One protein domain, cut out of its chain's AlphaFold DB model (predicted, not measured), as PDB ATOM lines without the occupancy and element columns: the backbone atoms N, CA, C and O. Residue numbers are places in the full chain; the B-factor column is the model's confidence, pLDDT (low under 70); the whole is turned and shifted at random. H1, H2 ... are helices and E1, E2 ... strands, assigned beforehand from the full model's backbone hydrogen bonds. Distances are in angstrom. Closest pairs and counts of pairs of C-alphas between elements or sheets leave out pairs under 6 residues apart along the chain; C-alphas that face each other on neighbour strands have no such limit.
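Overview. This is residues 25 to 80 of the 89 residues of the protein "DUF2235 domain-containing protein" of Rhizobium sp. KAs_5_22 (UniProt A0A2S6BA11). With little regular structure, this is a small rod: two parallel strands side by side, E1 and E2, with one helix, H1, packed over one face and loops at both ends of the rod. The printed part has 56 residues, 22 of them in named elements, in the order E1, H1, E2, of mixed class. It is loose, with a radius of gyration of the C-alphas of 13.1 A and spans of 41 by 18 by 15 A.

Along the chain. E1, residues 36 to 41, begins at C-alpha (-34.628, 28.962, 10.998) and is 16.1 A long. H1, residues 58 to 67, is 14.1 A long. E2, residues 74 to 79, is 16.8 A long and ends at C-alpha (-50.341, 30.879, 17.688).

Arrangement. E1 and E2 are parallel neighbours at 15 degrees; N 40 and O 77 are 2.8 A apart, within hydrogen-bond range. E1, H1 and E2 form a strand-helix-strand unit, two parallel neighbour strands with a helix between, with a right-handed crossover. The closest C-alphas of H1 and E2 are those of Ala 63 and Tyr 78, 6.5 A. In H1 every O i to N i+4 pair is within hydrogen-bond range.

Size, cuts and confidence. The printed part has no cut. The link E1 to H1, 16 residues, is long. Residues 51 to 56 and 70 have pLDDT under 70.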
ATOM      1  N   LYS A  25     -33.632  25.522  -0.122       84.56
ATOM      2  CA  LYS A  25     -32.867  25.090   1.052       84.56
ATOM      3  C   LYS A  25     -33.078  26.119   2.163       84.56
ATOM      4  O   LYS A  25     -32.548  27.221   2.085       84.56
ATOM      5  N   LEU A  26     -33.878  25.761   3.166       84.12
ATOM      6  CA  LEU A  26     -34.249  26.664   4.264       84.12
ATOM      7  C   LEU A  26     -33.227  26.687   5.407       84.12
ATOM      8  O   LEU A  26     -33.138  27.672   6.130       84.12
ATOM      9  N   LEU A  27     -32.472  25.602   5.578       86.38
ATOM     10  CA  LEU A  27     -31.473  25.453   6.630       86.38
ATOM     11  C   LEU A  27     -30.283  24.664   6.085       86.38
ATOM     12  O   LEU A  27     -30.457  23.604   5.476       86.38
ATOM     13  N   ASP A  28     -29.076  25.178   6.296       86.69
ATOM     14  CA  ASP A  28     -27.837  24.494   5.945       86.69
ATOM     15  C   ASP A  28     -27.170  23.918   7.191       86.69
ATOM     16  O   ASP A  28     -26.787  24.656   8.087       86.69
ATOM     17  N   SER A  29     -27.005  22.592   7.256       82.12
ATOM     18  CA  SER A  29     -26.318  21.948   8.381       82.12
ATOM     19  C   SER A  29     -24.816  22.201   8.417       82.12
ATOM     20  O   SER A  29     -24.202  21.949   9.448       82.12
ATOM     21  N   GLN A  30     -24.226  22.658   7.311       87.31
ATOM     22  CA  GLN A  30     -22.800  22.970   7.238       87.31
ATOM     23  C   GLN A  30     -22.494  24.429   7.601       87.31
ATOM     24  O   GLN A  30     -21.329  24.757   7.808       87.31
ATOM     25  N   ASP A  31     -23.509  25.295   7.695       88.31
ATOM     26  CA  ASP A  31     -23.337  26.686   8.113       88.31
ATOM     27  C   ASP A  31     -23.793  26.874   9.572       88.31
ATOM     28  O   ASP A  31     -24.997  26.936   9.843       88.31
ATOM     29  N   PRO A  32     -22.860  27.025  10.530       85.81
ATOM     30  CA  PRO A  32     -23.191  27.191  11.941       85.81
ATOM     31  C   PRO A  32     -23.875  28.530  12.259       85.81
ATOM     32  O   PRO A  32     -24.301  28.727  13.402       85.81
ATOM     33  N   HIS A  33     -23.992  29.454  11.300       89.50
ATOM     34  CA  HIS A  33     -24.651  30.752  11.470       89.50
ATOM     35  C   HIS A  33     -26.078  30.799  10.923       89.50
ATOM     36  O   HIS A  33     -26.826  31.712  11.280       89.50
ATOM     37  N   THR A  34     -26.497  29.816  10.122       88.94
ATOM     38  CA  THR A  34     -27.880  29.766   9.641       88.94
ATOM     39  C   THR A  34     -28.825  29.430  10.802       88.94
ATOM     40  O   THR A  34     -28.549  28.564  11.634       88.94
ATOM     41  N   ARG A  35     -29.950  30.144  10.886       89.44
ATOM     42  CA  ARG A  35     -31.026  29.913  11.860       89.44
ATOM     43  C   ARG A  35     -32.361  29.915  11.131       89.44
ATOM     44  O   ARG A  35     -32.564  30.732  10.235       89.44
ATOM     45  N   LEU A  36     -33.272  29.035  11.534       89.06
ATOM     46  CA  LEU A  36     -34.628  28.962  10.998       89.06
ATOM     47  C   LEU A  36     -35.639  29.283  12.101       89.06
ATOM     48  O   LEU A  36     -35.591  28.707  13.186       89.06
ATOM     49  N   PHE A  37     -36.583  30.174  11.812       90.00
ATOM     50  CA  PHE A  37     -37.747  30.398  12.663       90.00
ATOM     51  C   PHE A  37     -39.008  29.916  11.952       90.00
ATOM     52  O   PHE A  37     -39.275  30.321  10.820       90.00
ATOM     53  N   VAL A  38     -39.785  29.064  12.619       89.19
ATOM     54  CA  VAL A  38     -41.053  28.541  12.105       89.19
ATOM     55  C   VAL A  38     -42.206  29.167  12.882       89.19
ATOM     56  O   VAL A  38     -42.350  28.946  14.083       89.19
ATOM     57  N   ALA A  39     -43.035  29.942  12.185       90.31
ATOM     58  CA  ALA A  39     -44.259  30.517  12.730       90.31
ATOM     59  C   ALA A  39     -45.466  29.654  12.332       90.31
ATOM     60  O   ALA A  39     -45.849  29.599  11.164       90.31
ATOM     61  N   CYS A  40     -46.059  28.976  13.308       86.12
ATOM     62  CA  CYS A  40     -47.214  28.108  13.137       86.12
ATOM     63  C   CYS A  40     -48.489  28.863  13.531       86.12
ATOM     64  O   CYS A  40     -48.758  29.057  14.715       86.12
ATOM     65  N   PHE A  41     -49.275  29.274  12.536       85.50
ATOM     66  CA  PHE A  41     -50.592  29.882  12.734       85.50
ATOM     67  C   PHE A  41     -51.670  28.835  12.487       85.50
ATOM     68  O   PHE A  41     -51.804  28.340  11.366       85.50
ATOM     69  N   ASP A  42     -52.413  28.468  13.527       82.44
ATOM     70  CA  ASP A  42     -53.451  27.451  13.399       82.44
ATOM     71  C   ASP A  42     -54.751  28.012  12.796       82.44
ATOM     72  O   ASP A  42     -55.020  29.216  12.816       82.44
ATOM     73  N   GLY A  43     -55.574  27.123  12.243       75.12
ATOM     74  CA  GLY A  43     -56.860  27.490  11.650       75.12
ATOM     75  C   GLY A  43     -57.885  27.944  12.695       75.12
ATOM     76  O   GLY A  43     -57.797  27.585  13.864       75.12
ATOM     77  N   THR A  44     -58.897  28.708  12.278       74.81
ATOM     78  CA  THR A  44     -59.994  29.180  13.145       74.81
ATOM     79  C   THR A  44     -60.556  28.067  14.034       74.81
ATOM     80  O   THR A  44     -60.859  26.979  13.552       74.81
ATOM     81  N   SER A  45     -60.725  28.355  15.327       70.94
ATOM     82  CA  SER A  45     -61.166  27.415  16.372       70.94
ATOM     83  C   SER A  45     -60.211  26.256  16.705       70.94
ATOM     84  O   SER A  45     -60.505  25.513  17.649       70.94
ATOM     85  N   ASN A  46     -59.065  26.131  16.024       75.50
ATOM     86  CA  ASN A  46     -58.083  25.071  16.254       75.50
ATOM     87  C   ASN A  46     -56.975  25.501  17.212       75.50
ATOM     88  O   ASN A  46     -56.447  26.612  17.146       75.50
ATOM     89  N   SER A  47     -56.642  24.592  18.122       74.38
ATOM     90  CA  SER A  47     -55.682  24.819  19.191       74.38
ATOM     91  C   SER A  47     -55.036  23.501  19.590       74.38
ATOM     92  O   SER A  47     -55.732  22.545  19.944       74.38
ATOM     93  N   MET A  48     -53.705  23.495  19.638       71.31
ATOM     94  CA  MET A  48     -52.907  22.383  20.152       71.31
ATOM     95  C   MET A  48     -53.122  22.127  21.653       71.31
ATOM     96  O   MET A  48     -52.810  21.046  22.149       71.31
ATOM     97  N   TYR A  49     -53.641  23.115  22.391       76.38
ATOM     98  CA  TYR A  49     -53.846  23.047  23.843       76.38
ATOM     99  C   TYR A  49     -55.254  22.585  24.229       76.38
ATOM    100  O   TYR A  49     -55.534  22.345  25.407       76.38
ATOM    101  N   ARG A  50     -56.168  22.464  23.259       72.81
ATOM    102  CA  ARG A  50     -57.493  21.883  23.487       72.81
ATOM    103  C   ARG A  50     -57.405  20.359  23.411       72.81
ATOM    104  O   ARG A  50     -56.763  19.792  22.535       72.81
ATOM    105  N   SER A  51     -58.084  19.696  24.342       60.84
ATOM    106  CA  SER A  51     -58.087  18.237  24.491       60.84
ATOM    107  C   SER A  51     -58.975  17.502  23.482       60.84
ATOM    108  O   SER A  51     -58.909  16.279  23.408       60.84
ATOM    109  N   ASP A  52     -59.804  18.219  22.718       65.75
ATOM    110  CA  ASP A  52     -60.645  17.618  21.683       65.75
ATOM    111  C   ASP A  52     -59.798  17.289  20.433       65.75
ATOM    112  O   ASP A  52     -59.235  18.216  19.838       65.75
ATOM    113  N   PRO A  53     -59.720  16.008  20.013       62.47
ATOM    114  CA  PRO A  53     -58.908  15.564  18.878       62.47
ATOM    115  C   PRO A  53     -59.208  16.289  17.563       62.47
ATOM    116  O   PRO A  53     -58.330  16.401  16.713       62.47
ATOM    117  N   LYS A  54     -60.425  16.823  17.388       63.38
ATOM    118  CA  LYS A  54     -60.795  17.569  16.174       63.38
ATOM    119  C   LYS A  54     -60.036  18.893  16.011       63.38
ATOM    120  O   LYS A  54     -60.050  19.465  14.930       63.38
ATOM    121  N   ASN A  55     -59.402  19.375  17.080       58.28
ATOM    122  CA  ASN A  55     -58.642  20.623  17.094       58.28
ATOM    123  C   ASN A  55     -57.148  20.405  16.802       58.28
ATOM    124  O   ASN A  55     -56.391  21.375  16.785       58.28
ATOM    125  N   HIS A  56     -56.707  19.152  16.619       67.44
ATOM    126  CA  HIS A  56     -55.315  18.809  16.319       67.44
ATOM    127  C   HIS A  56     -55.117  18.836  14.810       67.44
ATOM    128  O   HIS A  56     -55.358  17.861  14.101       67.44
ATOM    129  N   THR A  57     -54.728  20.000  14.305       77.81
ATOM    130  CA  THR A  57     -54.429  20.180  12.887       77.81
ATOM    131  C   THR A  57     -53.028  19.693  12.552       77.81
ATOM    132  O   THR A  57     -52.164  19.545  13.418       77.81
ATOM    133  N   ASN A  58     -52.761  19.551  11.253       82.06
ATOM    134  CA  ASN A  58     -51.404  19.334  10.759       82.06
ATOM    135  C   ASN A  58     -50.439  20.443  11.232       82.06
ATOM    136  O   ASN A  58     -49.264  20.169  11.445       82.06
ATOM    137  N   VAL A  59     -50.921  21.679  11.439       83.06
ATOM    138  CA  VAL A  59     -50.101  22.792  11.953       83.06
ATOM    139  C   VAL A  59     -49.737  22.574  13.420       83.06
ATOM    140  O   VAL A  59     -48.571  22.725  13.781       83.06
ATOM    141  N   ALA A  60     -50.703  22.181  14.254       82.50
ATOM    142  CA  ALA A  60     -50.468  21.844  15.657       82.50
ATOM    143  C   ALA A  60     -49.485  20.671  15.809       82.50
ATOM    144  O   ALA A  60     -48.584  20.716  16.650       82.50
ATOM    145  N   GLU A  61     -49.619  19.645  14.969       84.06
ATOM    146  CA  GLU A  61     -48.740  18.474  14.988       84.06
ATOM    147  C   GLU A  61     -47.306  18.830  14.560       84.06
ATOM    148  O   GLU A  61     -46.352  18.468  15.247       84.06
ATOM    149  N   VAL A  62     -47.136  19.619  13.491       85.44
ATOM    150  CA  VAL A  62     -45.815  20.116  13.063       85.44
ATOM    151  C   VAL A  62     -45.176  20.989  14.144       85.44
ATOM    152  O   VAL A  62     -44.001  20.802  14.460       85.44
ATOM    153  N   ALA A  63     -45.935  21.901  14.761       86.44
ATOM    154  CA  ALA A  63     -45.436  22.735  15.854       86.44
ATOM    155  C   ALA A  63     -44.937  21.882  17.029       86.44
ATOM    156  O   ALA A  63     -43.837  22.108  17.537       86.44
ATOM    157  N   LYS A  64     -45.705  20.857  17.417       86.75
ATOM    158  CA  LYS A  64     -45.350  19.922  18.490       86.75
ATOM    159  C   LYS A  64     -44.097  19.108  18.160       86.75
ATOM    160  O   LYS A  64     -43.236  18.947  19.021       86.75
ATOM    161  N   GLN A  65     -43.968  18.615  16.929       86.12
ATOM    162  CA  GLN A  65     -42.779  17.876  16.490       86.12
ATOM    163  C   GLN A  65     -41.525  18.754  16.503       86.12
ATOM    164  O   GLN A  65     -40.478  18.314  16.971       86.12
ATOM    165  N   LEU A  66     -41.633  20.008  16.058       86.44
ATOM    166  CA  LEU A  66     -40.514  20.951  16.078       86.44
ATOM    167  C   LEU A  66     -40.132  21.371  17.509       86.44
ATOM    168  O   LEU A  66     -38.946  21.484  17.809       86.44
ATOM    169  N   GLN A  67     -41.110  21.552  18.405       83.56
ATOM    170  CA  GLN A  67     -40.874  21.862  19.824       83.56
ATOM    171  C   GLN A  67     -40.224  20.707  20.594       83.56
ATOM    172  O   GLN A  67     -39.398  20.949  21.470       83.56
ATOM    173  N   ASN A  68     -40.567  19.458  20.268       83.00
ATOM    174  CA  ASN A  68     -40.050  18.270  20.958       83.00
ATOM    175  C   ASN A  68     -38.604  17.905  20.591       83.00
ATOM    176  O   ASN A  68     -38.090  16.892  21.062       83.00
ATOM    177  N   GLY A  69     -37.935  18.746  19.805       70.69
ATOM    178  CA  GLY A  69     -36.512  18.630  19.541       70.69
ATOM    179  C   GLY A  69     -36.255  18.031  18.176       70.69
ATOM    180  O   GLY A  69     -36.267  16.816  17.987       70.69
ATOM    181  N   LEU A  70     -35.956  18.913  17.228       65.94
ATOM    182  CA  LEU A  70     -35.299  18.510  15.995       65.94
ATOM    183  C   LEU A  70     -33.860  19.030  15.956       65.94
ATOM    184  O   LEU A  70     -32.976  18.226  15.667       65.94
ATOM    185  N   ARG A  71     -33.591  20.312  16.268       76.94
ATOM    186  CA  ARG A  71     -32.244  20.928  16.230       76.94
ATOM    187  C   ARG A  71     -32.194  22.276  16.982       76.94
ATOM    188  O   ARG A  71     -33.196  22.983  16.998       76.94
ATOM    189  N   ASP A  72     -31.030  22.670  17.507       82.19
ATOM    190  CA  ASP A  72     -30.826  23.944  18.242       82.19
ATOM    191  C   ASP A  72     -30.841  25.202  17.349       82.19
ATOM    192  O   ASP A  72     -30.955  26.330  17.828       82.19
ATOM    193  N   ASP A  73     -30.703  25.027  16.035       86.00
ATOM    194  CA  ASP A  73     -30.735  26.092  15.029       86.00
ATOM    195  C   ASP A  73     -32.155  26.393  14.511       86.00
ATOM    196  O   ASP A  73     -32.320  27.242  13.627       86.00
ATOM    197  N   ILE A  74     -33.176  25.742  15.085       88.44
ATOM    198  CA  ILE A  74     -34.592  25.929  14.758       88.44
ATOM    199  C   ILE A  74     -35.353  26.427  15.989       88.44
ATOM    200  O   ILE A  74     -35.410  25.760  17.018       88.44
ATOM    201  N   ALA A  75     -36.013  27.575  15.854       88.50
ATOM    202  CA  ALA A  75     -36.954  28.094  16.843       88.50
ATOM    203  C   ALA A  75     -38.389  28.054  16.301       88.50
ATOM    204  O   ALA A  75     -38.620  28.207  15.100       88.50
ATOM    205  N   VAL A  76     -39.363  27.859  17.192       89.75
ATOM    206  CA  VAL A  76     -40.775  27.666  16.827       89.75
ATOM    207  C   VAL A  76     -41.654  28.597  17.644       89.75
ATOM    208  O   VAL A  76     -41.577  28.609  18.871       89.75
ATOM    209  N   GLY A  77     -42.526  29.336  16.966       87.69
ATOM    210  CA  GLY A  77     -43.639  30.051  17.582       87.69
ATOM    211  C   GLY A  77     -44.957  29.433  17.137       87.69
ATOM    212  O   GLY A  77     -45.162  29.239  15.944       87.69
ATOM    213  N   TYR A  78     -45.853  29.144  18.077       87.19
ATOM    214  CA  TYR A  78     -47.206  28.682  17.774       87.19
ATOM    215  C   TYR A  78     -48.233  29.705  18.256       87.19
ATOM    216  O   TYR A  78     -48.141  30.206  19.377       87.19
ATOM    217  N   VAL A  79     -49.209  30.001  17.399       85.31
ATOM    218  CA  VAL A  79     -50.341  30.879  17.688       85.31
ATOM    219  C   VAL A  79     -51.619  30.092  17.431       85.31
ATOM    220  O   VAL A  79     -51.844  29.608  16.319       85.31
ATOM    221  N   GLU A  80     -52.453  29.964  18.465       81.00
ATOM    222  CA  GLU A  80     -53.767  29.335  18.340       81.00
ATOM    223  C   GLU A  80     -54.637  30.100  17.335       81.00
ATOM    224  O   GLU A  80     -54.555  31.327  17.214       81.00
TER     225      GLU A  80